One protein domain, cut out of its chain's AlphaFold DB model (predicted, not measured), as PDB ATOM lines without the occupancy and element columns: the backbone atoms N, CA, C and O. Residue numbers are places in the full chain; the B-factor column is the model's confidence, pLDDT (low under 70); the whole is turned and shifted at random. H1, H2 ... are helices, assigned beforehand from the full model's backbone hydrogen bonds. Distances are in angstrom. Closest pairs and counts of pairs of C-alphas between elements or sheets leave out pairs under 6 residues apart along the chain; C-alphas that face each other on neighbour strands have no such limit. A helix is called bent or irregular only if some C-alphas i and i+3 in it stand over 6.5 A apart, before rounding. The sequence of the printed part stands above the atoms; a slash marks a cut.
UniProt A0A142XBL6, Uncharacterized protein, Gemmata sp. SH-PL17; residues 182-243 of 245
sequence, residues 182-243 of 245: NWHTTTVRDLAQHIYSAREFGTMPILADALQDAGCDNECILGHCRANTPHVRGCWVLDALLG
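AT A GLANCE: This is residues 182 to 243 of the 245 residues of an uncharacterized protein of Gemmata sp. SH-PL17 (UniProt A0A142XBL6). What shape? H1 and H2 pair side by side as a hairpin; H3 folds back beside H2, and H4 crosses H1. What size? The compact, all-helix printed part has 62 residues with four named helices, a radius of gyration of the C-alphas of 10.2 A, and spans of 25 by 22 by 17 A.

IN THESE COORDINATES: Longest helices? H1, residues 186 to 198, runs 17.7 A from C-alpha 186 at (-12.833, 14.852, -6.127). H2, residues 201 to 213, runs 19.7 A and is irregular: C-alphas 202 and 205 are 7.4 A apart. The rest? H3 is residues 219 to 226; H4, residues 236 to 242, ends at (-23.017, 12.252, -11.600).

HOW THE PARTS SIT: What touches H1? H2 does, at a shallow tilt of 8 degrees, closest at C-alphas 195 and 201, 5.6 A. H4 does, at a steep tilt of 66 degrees. And H3? It forms a hairpin with H2, closest at C-alphas 205 and 226, 4.8 A. In H2, 7 of 9 O i to N i+4 pairs are within hydrogen-bond range.

THE WHOLE: How far? The farthest C-alphas, 182 and 230, are 26.9 A apart. Any cut? The printed part has no cut.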
ATOM      1  N   ASN A 182     -19.376   9.608   1.159       92.69
ATOM      2  CA  ASN A 182     -17.918   9.700   1.292       92.69
ATOM      3  C   ASN A 182     -17.168   9.174   0.059       92.69
ATOM      4  O   ASN A 182     -16.032   9.581  -0.177       92.69
ATOM      5  N   TRP A 183     -17.800   8.324  -0.757       94.50
ATOM      6  CA  TRP A 183     -17.219   7.859  -2.018       94.50
ATOM      7  C   TRP A 183     -17.136   8.972  -3.071       94.50
ATOM      8  O   TRP A 183     -16.392   8.848  -4.039       94.50
ATOM      9  N   HIS A 184     -17.856  10.088  -2.890       93.56
ATOM     10  CA  HIS A 184     -17.891  11.227  -3.818       93.56
ATOM     11  C   HIS A 184     -16.676  12.161  -3.682       93.56
ATOM     12  O   HIS A 184     -16.781  13.391  -3.623       93.56
ATOM     13  N   THR A 185     -15.487  11.569  -3.621       96.56
ATOM     14  CA  THR A 185     -14.225  12.310  -3.605       96.56
ATOM     15  C   THR A 185     -14.035  13.075  -4.918       96.56
ATOM     16  O   THR A 185     -14.641  12.752  -5.944       96.56
ATOM     17  N   THR A 186     -13.181  14.101  -4.908       96.56
ATOM     18  CA  THR A 186     -12.833  14.852  -6.127       96.56
ATOM     19  C   THR A 186     -12.333  13.913  -7.228       96.56
ATOM     20  O   THR A 186     -12.835  13.972  -8.344       96.56
ATOM     21  N   THR A 187     -11.450  12.967  -6.890       97.06
ATOM     22  CA  THR A 187     -10.906  11.975  -7.829       97.06
ATOM     23  C   THR A 187     -11.992  11.114  -8.471       97.06
ATOM     24  O   THR A 187     -12.027  10.988  -9.693       97.06
ATOM     25  N   VAL A 188     -12.904  10.546  -7.672       97.88
ATOM     26  CA  VAL A 188     -14.002   9.702  -8.183       97.88
ATOM     27  C   VAL A 188     -14.908  10.500  -9.118       97.88
ATOM     28  O   VAL A 188     -15.300  10.013 -10.178       97.88
ATOM     29  N   ARG A 189     -15.222  11.743  -8.750       96.94
ATOM     30  CA  ARG A 189     -16.106  12.609  -9.532       96.94
ATOM     31  C   ARG A 189     -15.472  13.041 -10.852       96.94
ATOM     32  O   ARG A 189     -16.140  12.981 -11.881       96.94
ATOM     33  N   ASP A 190     -14.201  13.430 -10.826       97.50
ATOM     34  CA  ASP A 190     -13.461  13.854 -12.016       97.50
ATOM     35  C   ASP A 190     -13.276  12.684 -12.988       97.50
ATOM     36  O   ASP A 190     -13.519  12.839 -14.186       97.50
ATOM     37  N   LEU A 191     -12.958  11.487 -12.476       98.00
ATOM     38  CA  LEU A 191     -12.906  10.260 -13.277       98.00
ATOM     39  C   LEU A 191     -14.266   9.935 -13.896       98.00
ATOM     40  O   LEU A 191     -14.354   9.740 -15.108       98.00
ATOM     41  N   ALA A 192     -15.339   9.920 -13.100       97.62
ATOM     42  CA  ALA A 192     -16.684   9.646 -13.604       97.62
ATOM     43  C   ALA A 192     -17.103  10.661 -14.681       97.62
ATOM     44  O   ALA A 192     -17.668  10.287 -15.712       97.62
ATOM     45  N   GLN A 193     -16.790  11.943 -14.476       96.81
ATOM     46  CA  GLN A 193     -17.100  13.005 -15.426       96.81
ATOM     47  C   GLN A 193     -16.297  12.866 -16.723       96.81
ATOM     48  O   GLN A 193     -16.867  13.046 -17.805       96.81
ATOM     49  N   HIS A 194     -15.009  12.525 -16.627       97.19
ATOM     50  CA  HIS A 194     -14.142  12.262 -17.778       97.19
ATOM     51  C   HIS A 194     -14.636  11.057 -18.581       97.19
ATOM     52  O   HIS A 194     -14.919  11.204 -19.770       97.19
ATOM     53  N   ILE A 195     -14.869   9.913 -17.921       97.50
ATOM     54  CA  ILE A 195     -15.431   8.696 -18.534       97.50
ATOM     55  C   ILE A 195     -16.704   9.032 -19.312       97.50
ATOM     56  O   ILE A 195     -16.844   8.682 -20.488       97.50
ATOM     57  N   TYR A 196     -17.634   9.740 -18.668       95.31
ATOM     58  CA  TYR A 196     -18.933  10.053 -19.251       95.31
ATOM     59  C   TYR A 196     -18.830  11.001 -20.453       95.31
ATOM     60  O   TYR A 196     -19.457  10.766 -21.496       95.31
ATOM     61  N   SER A 197     -18.058  12.084 -20.317       92.81
ATOM     62  CA  SER A 197     -17.928  13.126 -21.340       92.81
ATOM     63  C   SER A 197     -17.111  12.664 -22.542       92.81
ATOM     64  O   SER A 197     -17.567  12.834 -23.673       92.81
ATOM     65  N   ALA A 198     -15.951  12.048 -22.303       94.62
ATOM     66  CA  ALA A 198     -15.046  11.563 -23.345       94.62
ATOM     67  C   ALA A 198     -15.494  10.224 -23.955       94.62
ATOM     68  O   ALA A 198     -14.994   9.829 -25.006       94.62
ATOM     69  N   ARG A 199     -16.476   9.543 -23.339       92.88
ATOM     70  CA  ARG A 199     -16.926   8.186 -23.707       92.88
ATOM     71  C   ARG A 199     -15.802   7.147 -23.581       92.88
ATOM     72  O   ARG A 199     -15.803   6.140 -24.286       92.88
ATOM     73  N   GLU A 200     -14.865   7.371 -22.665       95.50
ATOM     74  CA  GLU A 200     -13.720   6.492 -22.389       95.50
ATOM     75  C   GLU A 200     -14.092   5.390 -21.391       95.50
ATOM     76  O   GLU A 200     -13.472   5.205 -20.346       95.50
ATOM     77  N   PHE A 201     -15.129   4.628 -21.729       95.50
ATOM     78  CA  PHE A 201     -15.700   3.573 -20.888       95.50
ATOM     79  C   PHE A 201     -14.708   2.462 -20.506       95.50
ATOM     80  O   PHE A 201     -14.897   1.795 -19.494       95.50
ATOM     81  N   GLY A 202     -13.613   2.303 -21.256       94.62
ATOM     82  CA  GLY A 202     -12.522   1.387 -20.905       94.62
ATOM     83  C   GLY A 202     -11.752   1.772 -19.633       94.62
ATOM     84  O   GLY A 202     -10.977   0.964 -19.136       94.62
ATOM     85  N   THR A 203     -11.965   2.974 -19.089       96.00
ATOM     86  CA  THR A 203     -11.338   3.430 -17.833       96.00
ATOM     87  C   THR A 203     -12.193   3.151 -16.588       96.00
ATOM     88  O   THR A 203     -11.794   3.491 -15.476       96.00
ATOM     89  N   MET A 204     -13.331   2.460 -16.733       97.94
ATOM     90  CA  MET A 204     -14.189   2.036 -15.615       97.94
ATOM     91  C   MET A 204     -13.471   1.199 -14.535       97.94
ATOM     92  O   MET A 204     -13.735   1.445 -13.356       97.94
ATOM     93  N   PRO A 205     -12.504   0.310 -14.848       97.81
ATOM     94  CA  PRO A 205     -11.725  -0.365 -13.807       97.81
ATOM     95  C   PRO A 205     -10.924   0.600 -12.919       97.81
ATOM     96  O   PRO A 205     -10.849   0.391 -11.714       97.81
ATOM     97  N   ILE A 206     -10.408   1.704 -13.476       97.88
ATOM     98  CA  ILE A 206      -9.692   2.741 -12.710       97.88
ATOM     99  C   ILE A 206     -10.664   3.485 -11.782       97.88
ATOM    100  O   ILE A 206     -10.319   3.818 -10.650       97.88
ATOM    101  N   LEU A 207     -11.902   3.715 -12.233       98.19
ATOM    102  CA  LEU A 207     -12.958   4.252 -11.372       98.19
ATOM    103  C   LEU A 207     -13.281   3.295 -10.212       98.19
ATOM    104  O   LEU A 207     -13.521   3.765  -9.103       98.19
ATOM    105  N   ALA A 208     -13.259   1.978 -10.446       98.00
ATOM    106  CA  ALA A 208     -13.452   0.980  -9.393       98.00
ATOM    107  C   ALA A 208     -12.370   1.087  -8.310       98.00
ATOM    108  O   ALA A 208     -12.688   1.073  -7.124       98.00
ATOM    109  N   ASP A 209     -11.110   1.240  -8.715       98.06
ATOM    110  CA  ASP A 209      -9.990   1.384  -7.783       98.06
ATOM    111  C   ASP A 209     -10.099   2.696  -6.992       98.06
ATOM    112  O   ASP A 209      -9.994   2.689  -5.769       98.06
ATOM    113  N   ALA A 210     -10.456   3.803  -7.651       98.00
ATOM    114  CA  ALA A 210     -10.703   5.076  -6.969       98.00
ATOM    115  C   ALA A 210     -11.883   5.012  -5.976       98.00
ATOM    116  O   ALA A 210     -11.839   5.641  -4.917       98.00
ATOM    117  N   LEU A 211     -12.943   4.261  -6.298       98.06
ATOM    118  CA  LEU A 211     -14.051   3.998  -5.375       98.06
ATOM    119  C   LEU A 211     -13.587   3.157  -4.180       98.06
ATOM    120  O   LEU A 211     -13.968   3.454  -3.048       98.06
ATOM    121  N   GLN A 212     -12.761   2.139  -4.419       97.50
ATOM    122  CA  GLN A 212     -12.205   1.289  -3.370       97.50
ATOM    123  C   GLN A 212     -11.288   2.080  -2.424       97.50
ATOM    124  O   GLN A 212     -11.439   1.971  -1.207       97.50
ATOM    125  N   ASP A 213     -10.433   2.953  -2.961       97.38
ATOM    126  CA  ASP A 213      -9.588   3.874  -2.184       97.38
ATOM    127  C   ASP A 213     -10.417   4.857  -1.343       97.38
ATOM    128  O   ASP A 213     -10.031   5.231  -0.235       97.38
ATOM    129  N   ALA A 214     -11.594   5.249  -1.838       96.75
ATOM    130  CA  ALA A 214     -12.554   6.064  -1.096       96.75
ATOM    131  C   ALA A 214     -13.352   5.267  -0.038       96.75
ATOM    132  O   ALA A 214     -14.225   5.831   0.627       96.75
ATOM    133  N   GLY A 215     -13.067   3.972   0.131       96.25
ATOM    134  CA  GLY A 215     -13.703   3.094   1.111       96.25
ATOM    135  C   GLY A 215     -14.978   2.412   0.614       96.25
ATOM    136  O   GLY A 215     -15.845   2.090   1.427       96.25
ATOM    137  N   CYS A 216     -15.156   2.239  -0.699       96.75
ATOM    138  CA  CYS A 216     -16.209   1.382  -1.241       96.75
ATOM    139  C   CYS A 216     -15.779  -0.085  -1.158       96.75
ATOM    140  O   CYS A 216     -14.766  -0.471  -1.733       96.75
ATOM    141  N   ASP A 217     -16.570  -0.903  -0.472       94.88
ATOM    142  CA  ASP A 217     -16.415  -2.359  -0.358       94.88
ATOM    143  C   ASP A 217     -17.597  -3.117  -0.989       94.88
ATOM    144  O   ASP A 217     -17.734  -4.332  -0.856       94.88
ATOM    145  N   ASN A 218     -18.478  -2.402  -1.697       94.06
ATOM    146  CA  ASN A 218     -19.650  -2.997  -2.316       94.06
ATOM    147  C   ASN A 218     -19.264  -3.756  -3.595       94.06
ATOM    148  O   ASN A 218     -19.082  -3.165  -4.662       94.06
ATOM    149  N   GLU A 219     -19.220  -5.084  -3.498       93.38
ATOM    150  CA  GLU A 219     -18.851  -5.980  -4.601       93.38
ATOM    151  C   GLU A 219     -19.732  -5.840  -5.851       93.38
ATOM    152  O   GLU A 219     -19.262  -6.069  -6.962       93.38
ATOM    153  N   CYS A 220     -20.995  -5.419  -5.725       93.25
ATOM    154  CA  CYS A 220     -21.846  -5.199  -6.898       93.25
ATOM    155  C   CYS A 220     -21.438  -3.936  -7.669       93.25
ATOM    156  O   CYS A 220     -21.449  -3.941  -8.898       93.25
ATOM    157  N   ILE A 221     -21.053  -2.865  -6.965       95.75
ATOM    158  CA  ILE A 221     -20.552  -1.624  -7.578       95.75
ATOM    159  C   ILE A 221     -19.173  -1.862  -8.192       95.75
ATOM    160  O   ILE A 221     -18.967  -1.578  -9.374       95.75
ATOM    161  N   LEU A 222     -18.242  -2.412  -7.408       96.88
ATOM    162  CA  LEU A 222     -16.872  -2.660  -7.858       96.88
ATOM    163  C   LEU A 222     -16.827  -3.711  -8.969       96.88
ATOM    164  O   LEU A 222     -16.155  -3.514  -9.982       96.88
ATOM    165  N   GLY A 223     -17.578  -4.802  -8.807       96.00
ATOM    166  CA  GLY A 223     -17.693  -5.872  -9.791       96.00
ATOM    167  C   GLY A 223     -18.292  -5.389 -11.108       96.00
ATOM    168  O   GLY A 223     -17.783  -5.756 -12.161       96.00
ATOM    169  N   HIS A 224     -19.300  -4.509 -11.069       96.38
ATOM    170  CA  HIS A 224     -19.834  -3.893 -12.284       96.38
ATOM    171  C   HIS A 224     -18.776  -3.057 -13.007       96.38
ATOM    172  O   HIS A 224     -18.570  -3.268 -14.193       96.38
ATOM    173  N   CYS A 225     -18.059  -2.172 -12.306       97.25
ATOM    174  CA  CYS A 225     -17.031  -1.322 -12.923       97.25
ATOM    175  C   CYS A 225     -15.847  -2.111 -13.511       97.25
ATOM    176  O   CYS A 225     -15.163  -1.632 -14.414       97.25
ATOM    177  N   ARG A 226     -15.575  -3.302 -12.967       97.44
ATOM    178  CA  ARG A 226     -14.509  -4.209 -13.416       97.44
ATOM    179  C   ARG A 226     -14.989  -5.234 -14.444       97.44
ATOM    180  O   ARG A 226     -14.172  -5.993 -14.962       97.44
ATOM    181  N   ALA A 227     -16.290  -5.301 -14.715       93.88
ATOM    182  CA  ALA A 227     -16.834  -6.263 -15.654       93.88
ATOM    183  C   ALA A 227     -16.336  -5.961 -17.074       93.88
ATOM    184  O   ALA A 227     -16.254  -4.816 -17.503       93.88
ATOM    185  N   ASN A 228     -16.074  -7.015 -17.848       88.62
ATOM    186  CA  ASN A 228     -15.726  -6.880 -19.267       88.62
ATOM    187  C   ASN A 228     -16.946  -6.562 -20.154       88.62
ATOM    188  O   ASN A 228     -16.833  -6.535 -21.381       88.62
ATOM    189  N   THR A 229     -18.123  -6.364 -19.559       87.25
ATOM    190  CA  THR A 229     -19.317  -5.938 -20.281       87.25
ATOM    191  C   THR A 229     -19.142  -4.494 -20.759       87.25
ATOM    192  O   THR A 229     -18.700  -3.655 -19.977       87.25
ATOM    193  N   PRO A 230     -19.475  -4.167 -22.021       90.25
ATOM    194  CA  PRO A 230     -19.311  -2.809 -22.526       90.25
ATOM    195  C   PRO A 230     -20.134  -1.794 -21.730       90.25
ATOM    196  O   PRO A 230     -21.363  -1.807 -21.787       90.25
ATOM    197  N   HIS A 231     -19.447  -0.874 -21.055       95.69
ATOM    198  CA  HIS A 231     -20.107   0.252 -20.412       95.69
ATOM    199  C   HIS A 231     -20.562   1.298 -21.424       95.69
ATOM    200  O   HIS A 231     -19.964   1.481 -22.491       95.69
ATOM    201  N   VAL A 232     -21.637   2.003 -21.079       94.50
ATOM    202  CA  VAL A 232     -22.283   2.964 -21.982       94.50
ATOM    203  C   VAL A 232     -22.718   4.236 -21.269       94.50
ATOM    204  O   VAL A 232     -22.726   4.351 -20.043       94.50
ATOM    205  N   ARG A 233     -23.139   5.223 -22.063       93.25
ATOM    206  CA  ARG A 233     -23.769   6.426 -21.526       93.25
ATOM    207  C   ARG A 233     -25.069   6.033 -20.824       93.25
ATOM    208  O   ARG A 233     -25.959   5.464 -21.447       93.25
ATOM    209  N   GLY A 234     -25.167   6.361 -19.540       93.44
ATOM    210  CA  GLY A 234     -26.269   5.931 -18.682       93.44
ATOM    211  C   GLY A 234     -25.960   4.731 -17.791       93.44
ATOM    212  O   GLY A 234     -26.868   4.319 -17.067       93.44
ATOM    213  N   CYS A 235     -24.731   4.189 -17.837       96.56
ATOM    214  CA  CYS A 235     -24.206   3.233 -16.855       96.56
ATOM    215  C   CYS A 235     -24.673   3.626 -15.452       96.56
ATOM    216  O   CYS A 235     -24.498   4.780 -15.047       96.56
ATOM    217  N   TRP A 236     -25.299   2.704 -14.723       96.25
ATOM    218  CA  TRP A 236     -25.958   3.054 -13.465       96.25
ATOM    219  C   TRP A 236     -24.991   3.551 -12.379       96.25
ATOM    220  O   TRP A 236     -25.399   4.383 -11.570       96.25
ATOM    221  N   VAL A 237     -23.723   3.115 -12.382       96.75
ATOM    222  CA  VAL A 237     -22.683   3.635 -11.471       96.75
ATOM    223  C   VAL A 237     -22.354   5.087 -11.818       96.75
ATOM    224  O   VAL A 237     -22.397   5.951 -10.944       96.75
ATOM    225  N   LEU A 238     -22.070   5.381 -13.090       96.81
ATOM    226  CA  LEU A 238     -21.755   6.746 -13.531       96.81
ATOM    227  C   LEU A 238     -22.930   7.693 -13.299       96.81
ATOM    228  O   LEU A 238     -22.747   8.805 -12.813       96.81
ATOM    229  N   ASP A 239     -24.139   7.249 -13.627       95.19
ATOM    230  CA  ASP A 239     -25.356   8.027 -13.431       95.19
ATOM    231  C   ASP A 239     -25.585   8.346 -11.944       95.19
ATOM    232  O   ASP A 239     -25.922   9.483 -11.614       95.19
ATOM    233  N   ALA A 240     -25.325   7.400 -11.036       94.25
ATOM    234  CA  ALA A 240     -25.401   7.647  -9.598       94.25
ATOM    235  C   ALA A 240     -24.342   8.653  -9.116       94.25
ATOM    236  O   ALA A 240     -24.675   9.594  -8.396       94.25
ATOM    237  N   LEU A 241     -23.086   8.511  -9.555       95.25
ATOM    238  CA  LEU A 241     -21.994   9.423  -9.190       95.25
ATOM    239  C   LEU A 241     -22.185  10.841  -9.748       95.25
ATOM    240  O   LEU A 241     -21.788  11.819  -9.116       95.25
ATOM    241  N   LEU A 242     -22.796  10.970 -10.926       94.38
ATOM    242  CA  LEU A 242     -23.017  12.252 -11.600       94.38
ATOM    243  C   LEU A 242     -24.399  12.862 -11.319       94.38
ATOM    244  O   LEU A 242     -24.698  13.936 -11.840       94.38
ATOM    245  N   GLY A 243     -25.248  12.195 -10.530       90.94
ATOM    246  CA  GLY A 243     -26.601  12.667 -10.223       90.94
ATOM    247  C   GLY A 243     -27.525  12.722 -11.446       90.94
ATOM    248  O   GLY A 243     -28.340  13.635 -11.569       90.94
TER     249      GLY A 243